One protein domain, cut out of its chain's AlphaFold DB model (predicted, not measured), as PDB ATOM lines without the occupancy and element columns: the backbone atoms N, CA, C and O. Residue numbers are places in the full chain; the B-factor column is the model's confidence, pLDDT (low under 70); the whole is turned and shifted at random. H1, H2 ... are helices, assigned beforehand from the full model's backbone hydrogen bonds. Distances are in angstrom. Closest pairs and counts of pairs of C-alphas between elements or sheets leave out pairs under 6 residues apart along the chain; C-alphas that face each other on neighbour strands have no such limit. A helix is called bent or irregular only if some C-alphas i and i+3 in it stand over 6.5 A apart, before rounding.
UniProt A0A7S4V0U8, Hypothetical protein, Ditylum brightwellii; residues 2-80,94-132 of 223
ATOM      1  N   ILE A   2     -58.152 -18.809 -14.302       65.31
ATOM      2  CA  ILE A   2     -57.451 -17.696 -13.623       65.31
ATOM      3  C   ILE A   2     -56.675 -16.793 -14.601       65.31
ATOM      4  O   ILE A   2     -56.648 -15.583 -14.406       65.31
ATOM      5  N   GLY A   3     -56.113 -17.354 -15.681       67.88
ATOM      6  CA  GLY A   3     -55.403 -16.584 -16.712       67.88
ATOM      7  C   GLY A   3     -56.275 -15.537 -17.418       67.88
ATOM      8  O   GLY A   3     -55.872 -14.382 -17.519       67.88
ATOM      9  N   ASP A   4     -57.495 -15.901 -17.820       71.69
ATOM     10  CA  ASP A   4     -58.415 -14.970 -18.492       71.69
ATOM     11  C   ASP A   4     -58.885 -13.859 -17.546       71.69
ATOM     12  O   ASP A   4     -58.981 -12.695 -17.931       71.69
ATOM     13  N   THR A   5     -59.123 -14.196 -16.273       74.75
ATOM     14  CA  THR A   5     -59.477 -13.205 -15.246       74.75
ATOM     15  C   THR A   5     -58.312 -12.261 -14.948       74.75
ATOM     16  O   THR A   5     -58.529 -11.068 -14.746       74.75
ATOM     17  N   ALA A   6     -57.074 -12.763 -14.966       71.12
ATOM     18  CA  ALA A   6     -55.878 -11.944 -14.802       71.12
ATOM     19  C   ALA A   6     -55.691 -10.983 -15.985       71.12
ATOM     20  O   ALA A   6     -55.452  -9.799 -15.761       71.12
ATOM     21  N   ALA A   7     -55.884 -11.451 -17.222       70.56
ATOM     22  CA  ALA A   7     -55.818 -10.608 -18.416       70.56
ATOM     23  C   ALA A   7     -56.878  -9.491 -18.386       70.56
ATOM     24  O   ALA A   7     -56.542  -8.316 -18.530       70.56
ATOM     25  N   MET A   8     -58.134  -9.829 -18.069       82.75
ATOM     26  CA  MET A   8     -59.196  -8.831 -17.878       82.75
ATOM     27  C   MET A   8     -58.896  -7.861 -16.723       82.75
ATOM     28  O   MET A   8     -59.266  -6.687 -16.779       82.75
ATOM     29  N   GLY A   9     -58.205  -8.324 -15.678       78.75
ATOM     30  CA  GLY A   9     -57.759  -7.495 -14.560       78.75
ATOM     31  C   GLY A   9     -56.707  -6.457 -14.960       78.75
ATOM     32  O   GLY A   9     -56.781  -5.313 -14.506       78.75
ATOM     33  N   VAL A  10     -55.763  -6.818 -15.835       74.19
ATOM     34  CA  VAL A  10     -54.749  -5.889 -16.367       74.19
ATOM     35  C   VAL A  10     -55.403  -4.807 -17.229       74.19
ATOM     36  O   VAL A  10     -55.084  -3.622 -17.078       74.19
ATOM     37  N   ASP A  11     -56.371  -5.181 -18.067       78.69
ATOM     38  CA  ASP A  11     -57.142  -4.227 -18.869       78.69
ATOM     39  C   ASP A  11     -57.925  -3.257 -17.974       78.69
ATOM     40  O   ASP A  11     -57.835  -2.037 -18.138       78.69
ATOM     41  N   ALA A  12     -58.631  -3.776 -16.963       82.06
ATOM     42  CA  ALA A  12     -59.374  -2.961 -16.005       82.06
ATOM     43  C   ALA A  12     -58.462  -2.004 -15.218       82.06
ATOM     44  O   ALA A  12     -58.813  -0.839 -15.027       82.06
ATOM     45  N   LEU A  13     -57.274  -2.456 -14.804       76.50
ATOM     46  CA  LEU A  13     -56.269  -1.608 -14.154       76.50
ATOM     47  C   LEU A  13     -55.777  -0.499 -15.084       76.50
ATOM     48  O   LEU A  13     -55.661   0.651 -14.663       76.50
ATOM     49  N   THR A  14     -55.538  -0.809 -16.355       75.75
ATOM     50  CA  THR A  14     -55.111   0.181 -17.350       75.75
ATOM     51  C   THR A  14     -56.184   1.255 -17.549       75.75
ATOM     52  O   THR A  14     -55.880   2.451 -17.511       75.75
ATOM     53  N   TYR A  15     -57.455   0.854 -17.661       78.88
ATOM     54  CA  TYR A  15     -58.588   1.782 -17.701       78.88
ATOM     55  C   TYR A  15     -58.720   2.605 -16.420       78.88
ATOM     56  O   TYR A  15     -58.973   3.810 -16.492       78.88
ATOM     57  N   LEU A  16     -58.499   1.995 -15.254       80.81
ATOM     58  CA  LEU A  16     -58.523   2.683 -13.968       80.81
ATOM     59  C   LEU A  16     -57.471   3.798 -13.929       80.81
ATOM     60  O   LEU A  16     -57.791   4.924 -13.546       80.81
ATOM     61  N   PHE A  17     -56.240   3.529 -14.372       77.12
ATOM     62  CA  PHE A  17     -55.193   4.553 -14.447       77.12
ATOM     63  C   PHE A  17     -55.531   5.666 -15.432       77.12
ATOM     64  O   PHE A  17     -55.310   6.837 -15.116       77.12
ATOM     65  N   ASN A  18     -56.111   5.328 -16.584       77.75
ATOM     66  CA  ASN A  18     -56.543   6.322 -17.560       77.75
ATOM     67  C   ASN A  18     -57.635   7.237 -16.970       77.75
ATOM     68  O   ASN A  18     -57.540   8.463 -17.038       77.75
ATOM     69  N   MET A  19     -58.609   6.652 -16.265       81.00
ATOM     70  CA  MET A  19     -59.660   7.395 -15.567       81.00
ATOM     71  C   MET A  19     -59.101   8.258 -14.424       81.00
ATOM     72  O   MET A  19     -59.544   9.390 -14.235       81.00
ATOM     73  N   PHE A  20     -58.108   7.777 -13.666       79.75
ATOM     74  CA  PHE A  20     -57.431   8.577 -12.636       79.75
ATOM     75  C   PHE A  20     -56.673   9.770 -13.225       79.75
ATOM     76  O   PHE A  20     -56.705  10.858 -12.641       79.75
ATOM     77  N   ALA A  21     -56.015   9.590 -14.373       77.19
ATOM     78  CA  ALA A  21     -55.336  10.672 -15.074       77.19
ATOM     79  C   ALA A  21     -56.333  11.754 -15.519       77.19
ATOM     80  O   ALA A  21     -56.094  12.945 -15.301       77.19
ATOM     81  N   GLU A  22     -57.487  11.349 -16.050       79.06
ATOM     82  CA  GLU A  22     -58.546  12.264 -16.475       79.06
ATOM     83  C   GLU A  22     -59.194  12.997 -15.290       79.06
ATOM     84  O   GLU A  22     -59.317  14.224 -15.301       79.06
ATOM     85  N   LYS A  23     -59.505  12.284 -14.199       83.00
ATOM     86  CA  LYS A  23     -60.067  12.891 -12.981       83.00
ATOM     87  C   LYS A  23     -59.140  13.937 -12.371       83.00
ATOM     88  O   LYS A  23     -59.607  14.952 -11.861       83.00
ATOM     89  N   LYS A  24     -57.826  13.700 -12.410       74.50
ATOM     90  CA  LYS A  24     -56.837  14.638 -11.867       74.50
ATOM     91  C   LYS A  24     -56.639  15.863 -12.764       74.50
ATOM     92  O   LYS A  24     -56.305  16.921 -12.246       74.50
ATOM     93  N   LYS A  25     -56.898  15.748 -14.071       69.31
ATOM     94  CA  LYS A  25     -56.899  16.878 -15.015       69.31
ATOM     95  C   LYS A  25     -58.080  17.832 -14.788       69.31
ATOM     96  O   LYS A  25     -57.929  19.024 -15.015       69.31
ATOM     97  N   ASN A  26     -59.216  17.314 -14.318       77.56
ATOM     98  CA  ASN A  26     -60.452  18.084 -14.154       77.56
ATOM     99  C   ASN A  26     -60.646  18.695 -12.760       77.56
ATOM    100  O   ASN A  26     -61.675  19.324 -12.528       77.56
ATOM    101  N   LYS A  27     -59.705  18.525 -11.821       79.44
ATOM    102  CA  LYS A  27     -59.791  19.264 -10.557       79.44
ATOM    103  C   LYS A  27     -59.479  20.740 -10.840       79.44
ATOM    104  O   LYS A  27     -58.352  21.018 -11.260       79.44
ATOM    105  N   PRO A  28     -60.442  21.665 -10.651       70.88
ATOM    106  CA  PRO A  28     -60.140  23.086 -10.728       70.88
ATOM    107  C   PRO A  28     -59.052  23.375  -9.695       70.88
ATOM    108  O   PRO A  28     -59.061  22.779  -8.614       70.88
ATOM    109  N   LEU A  29     -58.073  24.208 -10.048       70.69
ATOM    110  CA  LEU A  29     -57.099  24.651  -9.060       70.69
ATOM    111  C   LEU A  29     -57.870  25.383  -7.968       70.69
ATOM    112  O   LEU A  29     -58.373  26.477  -8.209       70.69
ATOM    113  N   GLU A  30     -57.975  24.760  -6.801       77.62
ATOM    114  CA  GLU A  30     -58.361  25.468  -5.594       77.62
ATOM    115  C   GLU A  30     -57.284  26.519  -5.346       77.62
ATOM    116  O   GLU A  30     -56.091  26.218  -5.225       77.62
ATOM    117  N   ASP A  31     -57.699  27.779  -5.420       75.25
ATOM    118  CA  ASP A  31     -56.794  28.892  -5.244       75.25
ATOM    119  C   ASP A  31     -56.587  29.135  -3.753       75.25
ATOM    120  O   ASP A  31     -57.260  29.952  -3.138       75.25
ATOM    121  N   ASP A  32     -55.642  28.404  -3.163       79.88
ATOM    122  CA  ASP A  32     -55.281  28.593  -1.750       79.88
ATOM    123  C   ASP A  32     -54.726  29.997  -1.417       79.88
ATOM    124  O   ASP A  32     -54.351  30.232  -0.275       79.88
ATOM    125  N   GLY A  33     -54.600  30.921  -2.384       84.00
ATOM    126  CA  GLY A  33     -54.229  32.334  -2.190       84.00
ATOM    127  C   GLY A  33     -52.810  32.611  -1.667       84.00
ATOM    128  O   GLY A  33     -52.328  33.735  -1.752       84.00
ATOM    129  N   ILE A  34     -52.116  31.599  -1.143       85.81
ATOM    130  CA  ILE A  34     -50.860  31.755  -0.394       85.81
ATOM    131  C   ILE A  34     -49.631  31.474  -1.271       85.81
ATOM    132  O   ILE A  34     -48.545  31.989  -1.013       85.81
ATOM    133  N   THR A  35     -49.767  30.664  -2.327       78.56
ATOM    134  CA  THR A  35     -48.617  30.249  -3.148       78.56
ATOM    135  C   THR A  35     -48.504  31.034  -4.459       78.56
ATOM    136  O   THR A  35     -49.481  31.101  -5.209       78.56
ATOM    137  N   PRO A  36     -47.305  31.538  -4.811       81.94
ATOM    138  CA  PRO A  36     -47.086  32.298  -6.036       81.94
ATOM    139  C   PRO A  36     -47.374  31.476  -7.303       81.94
ATOM    140  O   PRO A  36     -46.951  30.327  -7.465       81.94
ATOM    141  N   LEU A  37     -48.068  32.118  -8.246       78.81
ATOM    142  CA  LEU A  37     -48.620  31.540  -9.481       78.81
ATOM    143  C   LEU A  37     -47.558  30.898 -10.401       78.81
ATOM    144  O   LEU A  37     -47.856  29.982 -11.175       78.81
ATOM    145  N   SER A  38     -46.304  31.348 -10.308       79.00
ATOM    146  CA  SER A  38     -45.162  30.822 -11.068       79.00
ATOM    147  C   SER A  38     -44.720  29.429 -10.604       79.00
ATOM    148  O   SER A  38     -44.383  28.589 -11.441       79.00
ATOM    149  N   VAL A  39     -44.786  29.149  -9.299       81.62
ATOM    150  CA  VAL A  39     -44.372  27.862  -8.713       81.62
ATOM    151  C   VAL A  39     -45.383  26.768  -9.071       81.62
ATOM    152  O   VAL A  39     -44.999  25.693  -9.537       81.62
ATOM    153  N   ARG A  40     -46.686  27.085  -9.018       73.00
ATOM    154  CA  ARG A  40     -47.779  26.157  -9.374       73.00
ATOM    155  C   ARG A  40     -47.696  25.643 -10.816       73.00
ATOM    156  O   ARG A  40     -47.907  24.455 -11.072       73.00
ATOM    157  N   LYS A  41     -47.336  26.502 -11.778       77.50
ATOM    158  CA  LYS A  41     -47.178  26.094 -13.190       77.50
ATOM    159  C   LYS A  41     -46.046  25.086 -13.382       77.50
ATOM    160  O   LYS A  41     -46.120  24.251 -14.287       77.50
ATOM    161  N   HIS A  42     -44.995  25.156 -12.566       78.81
ATOM    162  CA  HIS A  42     -43.864  24.244 -12.683       78.81
ATOM    163  C   HIS A  42     -44.198  22.857 -12.127       78.81
ATOM    164  O   HIS A  42     -43.876  21.847 -12.757       78.81
ATOM    165  N   GLU A  43     -44.917  22.796 -11.007       78.44
ATOM    166  CA  GLU A  43     -45.355  21.537 -10.400       78.44
ATOM    167  C   GLU A  43     -46.343  20.772 -11.283       78.44
ATOM    168  O   GLU A  43     -46.228  19.556 -11.439       78.44
ATOM    169  N   GLN A  44     -47.258  21.474 -11.956       75.69
ATOM    170  CA  GLN A  44     -48.190  20.847 -12.896       75.69
ATOM    171  C   GLN A  44     -47.481  20.151 -14.057       75.69
ATOM    172  O   GLN A  44     -47.878  19.055 -14.453       75.69
ATOM    173  N   LYS A  45     -46.411  20.751 -14.589       77.50
ATOM    174  CA  LYS A  45     -45.620  20.136 -15.665       77.50
ATOM    175  C   LYS A  45     -44.942  18.855 -15.188       77.50
ATOM    176  O   LYS A  45     -44.974  17.852 -15.896       77.50
ATOM    177  N   VAL A  46     -44.396  18.860 -13.972       79.06
ATOM    178  CA  VAL A  46     -43.763  17.674 -13.373       79.06
ATOM    179  C   VAL A  46     -44.795  16.578 -13.105       79.06
ATOM    180  O   VAL A  46     -44.544  15.408 -13.389       79.06
ATOM    181  N   LEU A  47     -45.979  16.936 -12.603       74.06
ATOM    182  CA  LEU A  47     -47.066  15.984 -12.377       74.06
ATOM    183  C   LEU A  47     -47.586  15.380 -13.681       74.06
ATOM    184  O   LEU A  47     -47.887  14.190 -13.705       74.06
ATOM    185  N   ARG A  48     -47.648  16.165 -14.760       76.56
ATOM    186  CA  ARG A  48     -48.045  15.683 -16.086       76.56
ATOM    187  C   ARG A  48     -47.040  14.674 -16.635       76.56
ATOM    188  O   ARG A  48     -47.453  13.594 -17.034       76.56
ATOM    189  N   LEU A  49     -45.738  14.960 -16.521       76.88
ATOM    190  CA  LEU A  49     -44.686  13.999 -16.877       76.88
ATOM    191  C   LEU A  49     -44.781  12.707 -16.054       76.88
ATOM    192  O   LEU A  49     -44.662  11.612 -16.598       76.88
ATOM    193  N   LYS A  50     -45.017  12.813 -14.741       74.56
ATOM    194  CA  LYS A  50     -45.180  11.629 -13.883       74.56
ATOM    195  C   LYS A  50     -46.415  10.815 -14.275       74.56
ATOM    196  O   LYS A  50     -46.343   9.595 -14.318       74.56
ATOM    197  N   LEU A  51     -47.530  11.462 -14.598       71.31
ATOM    198  CA  LEU A  51     -48.750  10.781 -15.044       71.31
ATOM    199  C   LEU A  51     -48.619  10.161 -16.439       71.31
ATOM    200  O   LEU A  51     -49.324   9.202 -16.719       71.31
ATOM    201  N   GLU A  52     -47.715  10.654 -17.284       73.69
ATOM    202  CA  GLU A  52     -47.397  10.025 -18.571       73.69
ATOM    203  C   GLU A  52     -46.497   8.788 -18.407       73.69
ATOM    204  O   GLU A  52     -46.620   7.841 -19.179       73.69
ATOM    205  N   ILE A  53     -45.632   8.754 -17.383       77.50
ATOM    206  CA  ILE A  53     -44.701   7.634 -17.154       77.50
ATOM    207  C   ILE A  53     -45.300   6.502 -16.306       77.50
ATOM    208  O   ILE A  53     -44.900   5.348 -16.442       77.50
ATOM    209  N   ILE A  54     -46.245   6.813 -15.413       75.94
ATOM    210  CA  ILE A  54     -46.790   5.843 -14.451       75.94
ATOM    211  C   ILE A  54     -47.599   4.728 -15.138       75.94
ATOM    212  O   ILE A  54     -47.300   3.570 -14.860       75.94
ATOM    213  N   PRO A  55     -48.566   5.001 -16.036       73.25
ATOM    214  CA  PRO A  55     -49.318   3.946 -16.716       73.25
ATOM    215  C   PRO A  55     -48.437   2.933 -17.471       73.25
ATOM    216  O   PRO A  55     -48.620   1.732 -17.253       73.25
ATOM    217  N   PRO A  56     -47.441   3.345 -18.286       68.44
ATOM    218  CA  PRO A  56     -46.552   2.383 -18.928       68.44
ATOM    219  C   PRO A  56     -45.662   1.647 -17.920       68.44
ATOM    220  O   PRO A  56     -45.415   0.458 -18.097       68.44
ATOM    221  N   LEU A  57     -45.232   2.290 -16.830       72.44
ATOM    222  CA  LEU A  57     -44.439   1.622 -15.794       72.44
ATOM    223  C   LEU A  57     -45.246   0.550 -15.053       72.44
ATOM    224  O   LEU A  57     -44.743  -0.549 -14.840       72.44
ATOM    225  N   VAL A  58     -46.500   0.836 -14.698       71.75
ATOM    226  CA  VAL A  58     -47.369  -0.146 -14.035       71.75
ATOM    227  C   VAL A  58     -47.677  -1.315 -14.967       71.75
ATOM    228  O   VAL A  58     -47.623  -2.459 -14.523       71.75
ATOM    229  N   SER A  59     -47.912  -1.053 -16.255       71.31
ATOM    230  CA  SER A  59     -48.084  -2.105 -17.265       71.31
ATOM    231  C   SER A  59     -46.859  -3.027 -17.348       71.31
ATOM    232  O   SER A  59     -46.993  -4.246 -17.254       71.31
ATOM    233  N   VAL A  60     -45.646  -2.459 -17.395       73.00
ATOM    234  CA  VAL A  60     -44.393  -3.236 -17.417       73.00
ATOM    235  C   VAL A  60     -44.204  -4.052 -16.136       73.00
ATOM    236  O   VAL A  60     -43.875  -5.233 -16.210       73.00
ATOM    237  N   VAL A  61     -44.435  -3.465 -14.957       75.81
ATOM    238  CA  VAL A  61     -44.310  -4.186 -13.677       75.81
ATOM    239  C   VAL A  61     -45.314  -5.337 -13.593       75.81
ATOM    240  O   VAL A  61     -44.962  -6.426 -13.141       75.81
ATOM    241  N   CYS A  62     -46.544  -5.126 -14.061       70.50
ATOM    242  CA  CYS A  62     -47.575  -6.159 -14.069       70.50
ATOM    243  C   CYS A  62     -47.209  -7.307 -15.022       70.50
ATOM    244  O   CYS A  62     -47.338  -8.472 -14.656       70.50
ATOM    245  N   LEU A  63     -46.648  -6.993 -16.192       67.31
ATOM    246  CA  LEU A  63     -46.151  -7.995 -17.133       67.31
ATOM    247  C   LEU A  63     -44.994  -8.813 -16.559       67.31
ATOM    248  O   LEU A  63     -44.994 -10.038 -16.675       67.31
ATOM    249  N   VAL A  64     -44.026  -8.156 -15.912       75.12
ATOM    250  CA  VAL A  64     -42.900  -8.836 -15.253       75.12
ATOM    251  C   VAL A  64     -43.411  -9.773 -14.163       75.12
ATOM    252  O   VAL A  64     -42.967 -10.915 -14.081       75.12
ATOM    253  N   TYR A  65     -44.379  -9.321 -13.365       77.31
ATOM    254  CA  TYR A  65     -44.998 -10.139 -12.328       77.31
ATOM    255  C   TYR A  65     -45.723 -11.363 -12.905       77.31
ATOM    256  O   TYR A  65     -45.478 -12.480 -12.460       77.31
ATOM    257  N   VAL A  66     -46.574 -11.178 -13.920       72.50
ATOM    258  CA  VAL A  66     -47.296 -12.288 -14.569       72.50
ATOM    259  C   VAL A  66     -46.314 -13.285 -15.184       72.50
ATOM    260  O   VAL A  66     -46.457 -14.490 -14.985       72.50
ATOM    261  N   THR A  67     -45.281 -12.787 -15.862       71.69
ATOM    262  CA  THR A  67     -44.211 -13.615 -16.432       71.69
ATOM    263  C   THR A  67     -43.493 -14.425 -15.352       71.69
ATOM    264  O   THR A  67     -43.268 -15.619 -15.536       71.69
ATOM    265  N   TYR A  68     -43.170 -13.809 -14.211       78.69
ATOM    266  CA  TYR A  68     -42.528 -14.493 -13.089       78.69
ATOM    267  C   TYR A  68     -43.414 -15.594 -12.496       78.69
ATOM    268  O   TYR A  68     -42.932 -16.702 -12.276       78.69
ATOM    269  N   SER A  69     -44.704 -15.321 -12.283       70.94
ATOM    270  CA  SER A  69     -45.643 -16.307 -11.736       70.94
ATOM    271  C   SER A  69     -45.746 -17.544 -12.630       70.94
ATOM    272  O   SER A  69     -45.531 -18.658 -12.157       70.94
ATOM    273  N   VAL A  70     -45.952 -17.350 -13.939       72.81
ATOM    274  CA  VAL A  70     -46.023 -18.455 -14.915       72.81
ATOM    275  C   VAL A  70     -44.706 -19.231 -14.979       72.81
ATOM    276  O   VAL A  70     -44.705 -20.458 -15.096       72.81
ATOM    277  N   LEU A  71     -43.571 -18.534 -14.880       75.06
ATOM    278  CA  LEU A  71     -42.260 -19.172 -14.855       75.06
ATOM    279  C   LEU A  71     -42.075 -20.027 -13.593       75.06
ATOM    280  O   LEU A  71     -41.555 -21.136 -13.688       75.06
ATOM    281  N   SER A  72     -42.522 -19.544 -12.432       77.44
ATOM    282  CA  SER A  72     -42.427 -20.283 -11.168       77.44
ATOM    283  C   SER A  72     -43.282 -21.551 -11.167       77.44
ATOM    284  O   SER A  72     -42.820 -22.600 -10.712       77.44
ATOM    285  N   ASP A  73     -44.470 -21.487 -11.770       73.44
ATOM    286  CA  ASP A  73     -45.346 -22.646 -11.933       73.44
ATOM    287  C   ASP A  73     -44.702 -23.662 -12.882       73.44
ATOM    288  O   ASP A  73     -44.630 -24.849 -12.577       73.44
ATOM    289  N   SER A  74     -44.125 -23.185 -13.989       72.31
ATOM    290  CA  SER A  74     -43.430 -24.036 -14.962       72.31
ATOM    291  C   SER A  74     -42.228 -24.758 -14.350       72.31
ATOM    292  O   SER A  74     -42.004 -25.931 -14.641       72.31
ATOM    293  N   ILE A  75     -41.457 -24.082 -13.490       81.81
ATOM    294  CA  ILE A  75     -40.320 -24.683 -12.774       81.81
ATOM    295  C   ILE A  75     -40.806 -25.725 -11.763       81.81
ATOM    296  O   ILE A  75     -40.207 -26.793 -11.667       81.81
ATOM    297  N   SER A  76     -41.890 -25.439 -11.038       78.50
ATOM    298  CA  SER A  76     -42.460 -26.363 -10.051       78.50
ATOM    299  C   SER A  76     -42.929 -27.661 -10.712       78.50
ATOM    300  O   SER A  76     -42.580 -28.741 -10.244       78.50
ATOM    301  N   THR A  77     -43.596 -27.565 -11.865       74.62
ATOM    302  CA  THR A  77     -43.996 -28.729 -12.674       74.62
ATOM    303  C   THR A  77     -42.801 -29.532 -13.195       74.62
ATOM    304  O   THR A  77     -42.902 -30.735 -13.403       74.62
ATOM    305  N   LEU A  78     -41.655 -28.887 -13.426       76.56
ATOM    306  CA  LEU A  78     -40.457 -29.547 -13.953       76.56
ATOM    307  C   LEU A  78     -39.649 -30.258 -12.856       76.56
ATOM    308  O   LEU A  78     -38.949 -31.230 -13.138       76.56
ATOM    309  N   LEU A  79     -39.725 -29.762 -11.619       85.81
ATOM    310  CA  LEU A  79     -39.008 -30.305 -10.463       85.81
ATOM    311  C   LEU A  79     -39.764 -31.416  -9.738       85.81
ATOM    312  O   LEU A  79     -39.115 -32.221  -9.072       85.81
ATOM    313  N   ASP A  80     -41.088 -31.465  -9.868       79.94
ATOM    314  CA  ASP A  80     -41.918 -32.531  -9.316       79.94
ATOM    315  C   ASP A  80     -42.407 -33.435 -10.460       79.94
ATOM    316  O   ASP A  80     -43.492 -33.211 -11.006       79.94
ATOM    317  N   LEU A  94     -52.335 -23.731 -25.216       59.12
ATOM    318  CA  LEU A  94     -52.234 -22.742 -24.145       59.12
ATOM    319  C   LEU A  94     -50.805 -22.185 -24.055       59.12
ATOM    320  O   LEU A  94     -50.611 -20.974 -23.959       59.12
ATOM    321  N   MET A  95     -49.807 -23.064 -24.185       69.94
ATOM    322  CA  MET A  95     -48.389 -22.693 -24.200       69.94
ATOM    323  C   MET A  95     -48.052 -21.768 -25.381       69.94
ATOM    324  O   MET A  95     -47.333 -20.780 -25.227       69.94
ATOM    325  N   PHE A  96     -48.619 -22.048 -26.555       74.31
ATOM    326  CA  PHE A  96     -48.442 -21.217 -27.742       74.31
ATOM    327  C   PHE A  96     -49.118 -19.847 -27.603       74.31
ATOM    328  O   PHE A  96     -48.500 -18.829 -27.911       74.31
ATOM    329  N   TYR A  97     -50.353 -19.799 -27.092       68.81
ATOM    330  CA  TYR A  97     -51.073 -18.542 -26.872       68.81
ATOM    331  C   TYR A  97     -50.346 -17.625 -25.889       68.81
ATOM    332  O   TYR A  97     -50.205 -16.433 -26.168       68.81
ATOM    333  N   PHE A  98     -49.819 -18.168 -24.790       66.12
ATOM    334  CA  PHE A  98     -49.020 -17.389 -23.844       66.12
ATOM    335  C   PHE A  98     -47.752 -16.822 -24.484       66.12
ATOM    336  O   PHE A  98     -47.447 -15.641 -24.311       66.12
ATOM    337  N   SER A  99     -47.046 -17.621 -25.286       68.38
ATOM    338  CA  SER A  99     -45.849 -17.151 -25.988       68.38
ATOM    339  C   SER A  99     -46.168 -16.087 -27.049       68.38
ATOM    340  O   SER A  99     -45.397 -15.144 -27.219       68.38
ATOM    341  N   ALA A 100     -47.300 -16.211 -27.746       69.50
ATOM    342  CA  ALA A 100     -47.745 -15.246 -28.749       69.50
ATOM    343  C   ALA A 100     -48.191 -13.914 -28.122       69.50
ATOM    344  O   ALA A 100     -47.869 -12.850 -28.650       69.50
ATOM    345  N   LEU A 101     -48.888 -13.958 -26.982       64.69
ATOM    346  CA  LEU A 101     -49.305 -12.761 -26.251       64.69
ATOM    347  C   LEU A 101     -48.111 -12.014 -25.649       64.69
ATOM    348  O   LEU A 101     -48.036 -10.798 -25.802       64.69
ATOM    349  N   ASN A 102     -47.140 -12.721 -25.060       69.88
ATOM    350  CA  ASN A 102     -45.904 -12.098 -24.571       69.88
ATOM    351  C   ASN A 102     -45.155 -11.370 -25.699       69.88
ATOM    352  O   ASN A 102     -44.798 -10.202 -25.551       69.88
ATOM    353  N   LEU A 103     -45.022 -12.005 -26.869       72.81
ATOM    354  CA  LEU A 103     -44.406 -11.385 -28.044       72.81
ATOM    355  C   LEU A 103     -45.186 -10.155 -28.544       72.81
ATOM    356  O   LEU A 103     -44.585  -9.164 -28.962       72.81
ATOM    357  N   ALA A 104     -46.520 -10.201 -28.510       67.94
ATOM    358  CA  ALA A 104     -47.365  -9.082 -28.916       67.94
ATOM    359  C   ALA A 104     -47.204  -7.882 -27.976       67.94
ATOM    360  O   ALA A 104     -47.110  -6.745 -28.445       67.94
ATOM    361  N   ILE A 105     -47.117  -8.118 -26.665       68.25
ATOM    362  CA  ILE A 105     -46.897  -7.037 -25.702       68.25
ATOM    363  C   ILE A 105     -45.482  -6.466 -25.845       68.25
ATOM    364  O   ILE A 105     -45.320  -5.247 -25.844       68.25
ATOM    365  N   ASP A 106     -44.471  -7.301 -26.083       73.06
ATOM    366  CA  ASP A 106     -43.115  -6.834 -26.383       73.06
ATOM    367  C   ASP A 106     -43.067  -5.978 -27.661       73.06
ATOM    368  O   ASP A 106     -42.432  -4.918 -27.676       73.06
ATOM    369  N   MET A 107     -43.804  -6.351 -28.716       65.38
ATOM    370  CA  MET A 107     -43.948  -5.522 -29.921       65.38
ATOM    371  C   MET A 107     -44.655  -4.192 -29.646       65.38
ATOM    372  O   MET A 107     -44.239  -3.163 -30.183       65.38
ATOM    373  N   LEU A 108     -45.701  -4.179 -28.816       70.94
ATOM    374  CA  LEU A 108     -46.392  -2.946 -28.427       70.94
ATOM    375  C   LEU A 108     -45.488  -2.046 -27.575       70.94
ATOM    376  O   LEU A 108     -45.451  -0.837 -27.801       70.94
ATOM    377  N   ASN A 109     -44.691  -2.623 -26.677       66.94
ATOM    378  CA  ASN A 109     -43.717  -1.907 -25.857       66.94
ATOM    379  C   ASN A 109     -42.625  -1.257 -26.721       66.94
ATOM    380  O   ASN A 109     -42.371  -0.054 -26.605       66.94
ATOM    381  N   VAL A 110     -42.029  -2.009 -27.652       72.25
ATOM    382  CA  VAL A 110     -41.028  -1.481 -28.597       72.25
ATOM    383  C   VAL A 110     -41.657  -0.467 -29.559       72.25
ATOM    384  O   VAL A 110     -41.055   0.575 -29.831       72.25
ATOM    385  N   GLY A 111     -42.878  -0.713 -30.036       69.06
ATOM    386  CA  GLY A 111     -43.618   0.175 -30.935       69.06
ATOM    387  C   GLY A 111     -43.965   1.519 -30.293       69.06
ATOM    388  O   GLY A 111     -43.733   2.572 -30.894       69.06
ATOM    389  N   CYS A 112     -44.438   1.508 -29.045       64.56
ATOM    390  CA  CYS A 112     -44.697   2.714 -28.260       64.56
ATOM    391  C   CYS A 112     -43.410   3.507 -28.006       64.56
ATOM    392  O   CYS A 112     -43.405   4.726 -28.175       64.56
ATOM    393  N   PHE A 113     -42.295   2.840 -27.697       62.84
ATOM    394  CA  PHE A 113     -41.011   3.509 -27.466       62.84
ATOM    395  C   PHE A 113     -40.403   4.088 -28.755       62.84
ATOM    396  O   PHE A 113     -39.884   5.208 -28.765       62.84
ATOM    397  N   ALA A 114     -40.516   3.366 -29.873       70.00
ATOM    398  CA  ALA A 114     -40.095   3.837 -31.191       70.00
ATOM    399  C   ALA A 114     -40.924   5.046 -31.653       70.00
ATOM    400  O   ALA A 114     -40.388   5.983 -32.254       70.00
ATOM    401  N   ARG A 115     -42.222   5.066 -31.333       65.31
ATOM    402  CA  ARG A 115     -43.122   6.177 -31.654       65.31
ATOM    403  C   ARG A 115     -42.905   7.382 -30.733       65.31
ATOM    404  O   ARG A 115     -42.879   8.511 -31.220       65.31
ATOM    405  N   ALA A 116     -42.647   7.154 -29.445       63.47
ATOM    406  CA  ALA A 116     -42.322   8.202 -28.478       63.47
ATOM    407  C   ALA A 116     -40.992   8.900 -28.805       63.47
ATOM    408  O   ALA A 116     -40.924  10.127 -28.760       63.47
ATOM    409  N   LYS A 117     -39.960   8.162 -29.245       59.22
ATOM    410  CA  LYS A 117     -38.695   8.759 -29.716       59.22
ATOM    411  C   LYS A 117     -38.883   9.701 -30.911       59.22
ATOM    412  O   LYS A 117     -38.208  10.725 -30.978       59.22
ATOM    413  N   LYS A 118     -39.825   9.408 -31.816       57.41
ATOM    414  CA  LYS A 118     -40.166  10.312 -32.930       57.41
ATOM    415  C   LYS A 118     -40.966  11.545 -32.491       57.41
ATOM    416  O   LYS A 118     -40.861  12.574 -33.147       57.41
ATOM    417  N   ALA A 119     -41.714  11.472 -31.389       54.62
ATOM    418  CA  ALA A 119     -42.482  12.600 -30.855       54.62
ATOM    419  C   ALA A 119     -41.661  13.523 -29.927       54.62
ATOM    420  O   ALA A 119     -41.864  14.734 -29.933       54.62
ATOM    421  N   LEU A 120     -40.713  12.973 -29.158       55.00
ATOM    422  CA  LEU A 120     -39.927  13.711 -28.153       55.00
ATOM    423  C   LEU A 120     -38.584  14.256 -28.675       55.00
ATOM    424  O   LEU A 120     -38.086  15.245 -28.144       55.00
ATOM    425  N   GLY A 121     -38.005  13.665 -29.726       49.88
ATOM    426  CA  GLY A 121     -36.664  14.023 -30.214       49.88
ATOM    427  C   GLY A 121     -36.561  15.293 -31.069       49.88
ATOM    428  O   GLY A 121     -35.456  15.780 -31.276       49.88
ATOM    429  N   TYR A 122     -37.675  15.849 -31.561       49.19
ATOM    430  CA  TYR A 122     -37.641  16.987 -32.500       49.19
ATOM    431  C   TYR A 122     -38.220  18.300 -31.961       49.19
ATOM    432  O   TYR A 122     -38.027  19.345 -32.580       49.19
ATOM    433  N   LEU A 123     -38.908  18.278 -30.814       52.06
ATOM    434  CA  LEU A 123     -39.589  19.466 -30.283       52.06
ATOM    435  C   LEU A 123     -38.807  20.212 -29.196       52.06
ATOM    436  O   LEU A 123     -38.993  21.418 -29.056       52.06
ATOM    437  N   VAL A 124     -37.912  19.544 -28.460       53.69
ATOM    438  CA  VAL A 124     -37.160  20.194 -27.368       53.69
ATOM    439  C   VAL A 124     -35.933  20.955 -27.885       53.69
ATOM    440  O   VAL A 124     -35.642  22.034 -27.390       53.69
ATOM    441  N   ILE A 125     -35.270  20.488 -28.949       52.66
ATOM    442  CA  ILE A 125     -34.033  21.134 -29.436       52.66
ATOM    443  C   ILE A 125     -34.305  22.436 -30.221       52.66
ATOM    444  O   ILE A 125     -33.405  23.257 -30.369       52.66
ATOM    445  N   ARG A 126     -35.537  22.698 -30.692       51.47
ATOM    446  CA  ARG A 126     -35.821  23.926 -31.466       51.47
ATOM    447  C   ARG A 126     -36.148  25.168 -30.638       51.47
ATOM    448  O   ARG A 126     -35.904  26.261 -31.132       51.47
ATOM    449  N   LYS A 127     -36.683  25.044 -29.418       54.75
ATOM    450  CA  LYS A 127     -37.144  26.235 -28.673       54.75
ATOM    451  C   LYS A 127     -36.059  26.956 -27.876       54.75
ATOM    452  O   LYS A 127     -36.215  28.148 -27.628       54.75
ATOM    453  N   ASP A 128     -34.952  26.289 -27.564       55.66
ATOM    454  CA  ASP A 128     -33.858  26.924 -26.818       55.66
ATOM    455  C   ASP A 128     -32.821  27.592 -27.737       55.66
ATOM    456  O   ASP A 128     -32.068  28.451 -27.287       55.66
ATOM    457  N   ILE A 129     -32.821  27.272 -29.038       57.16
ATOM    458  CA  ILE A 129     -31.928  27.911 -30.019       57.16
ATOM    459  C   ILE A 129     -32.478  29.272 -30.481       57.16
ATOM    460  O   ILE A 129     -31.696  30.186 -30.719       57.16
ATOM    461  N   GLU A 130     -33.802  29.461 -30.533       56.09
ATOM    462  CA  GLU A 130     -34.388  30.761 -30.914       56.09
ATOM    463  C   GLU A 130     -34.401  31.790 -29.772       56.09
ATOM    464  O   GLU A 130     -34.404  32.985 -30.041       56.09
ATOM    465  N   ARG A 131     -34.341  31.373 -28.498       54.22
ATOM    466  CA  ARG A 131     -34.307  32.314 -27.358       54.22
ATOM    467  C   ARG A 131     -32.921  32.815 -26.958       54.22
ATOM    468  O   ARG A 131     -32.839  33.659 -26.076       54.22
ATOM    469  N   TYR A 132     -31.853  32.322 -27.579       56.09
ATOM    470  CA  TYR A 132     -30.488  32.799 -27.320       56.09
ATOM    471  C   TYR A 132     -29.896  33.630 -28.472       56.09
ATOM    472  O   TYR A 132     -28.728  34.013 -28.409       56.09
TER     473      TYR A 132
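This is residues 2 to 80 and 94 to 132 of the 223 residues of the protein "Hypothetical protein" of Ditylum brightwellii (UniProt A0A7S4V0U8). What shape? Three long helices, H1 at residues 2 to 25, H2 at 37 to 79 and H3 at 94 to 120, run lengthwise, loosely, with H4, 124 to 130, beyond H3. How big? The 118-residue, all-helix printed part is only just extended, close to loose: radius of gyration of the C-alphas 20.6 A, spans 65 by 37 by 21 A.

What touches? H1 touches H2b, residues 55 to 79, with residues 10 to 18 alone, opposite ways; C-alphas 17 and 55 are closest, 6.3 A apart. H3 is near H2b. Backbones? Every O i to N i+4 pair in H1, H2b and H3 is within hydrogen-bond range; in H4 none is, nor any O i to N i+3 pair.

Where to start? C-alpha 2 is at (-57.451, -17.696, -13.623). Is H2 straight? One helix by hydrogen bonds, it is bent: C-alphas 52 and 55 are 6.6 A apart.

Any cut? Residues 81 to 93 leave a 20.5 A gap. Low confidence? Residues 115 to 132 are under pLDDT 70.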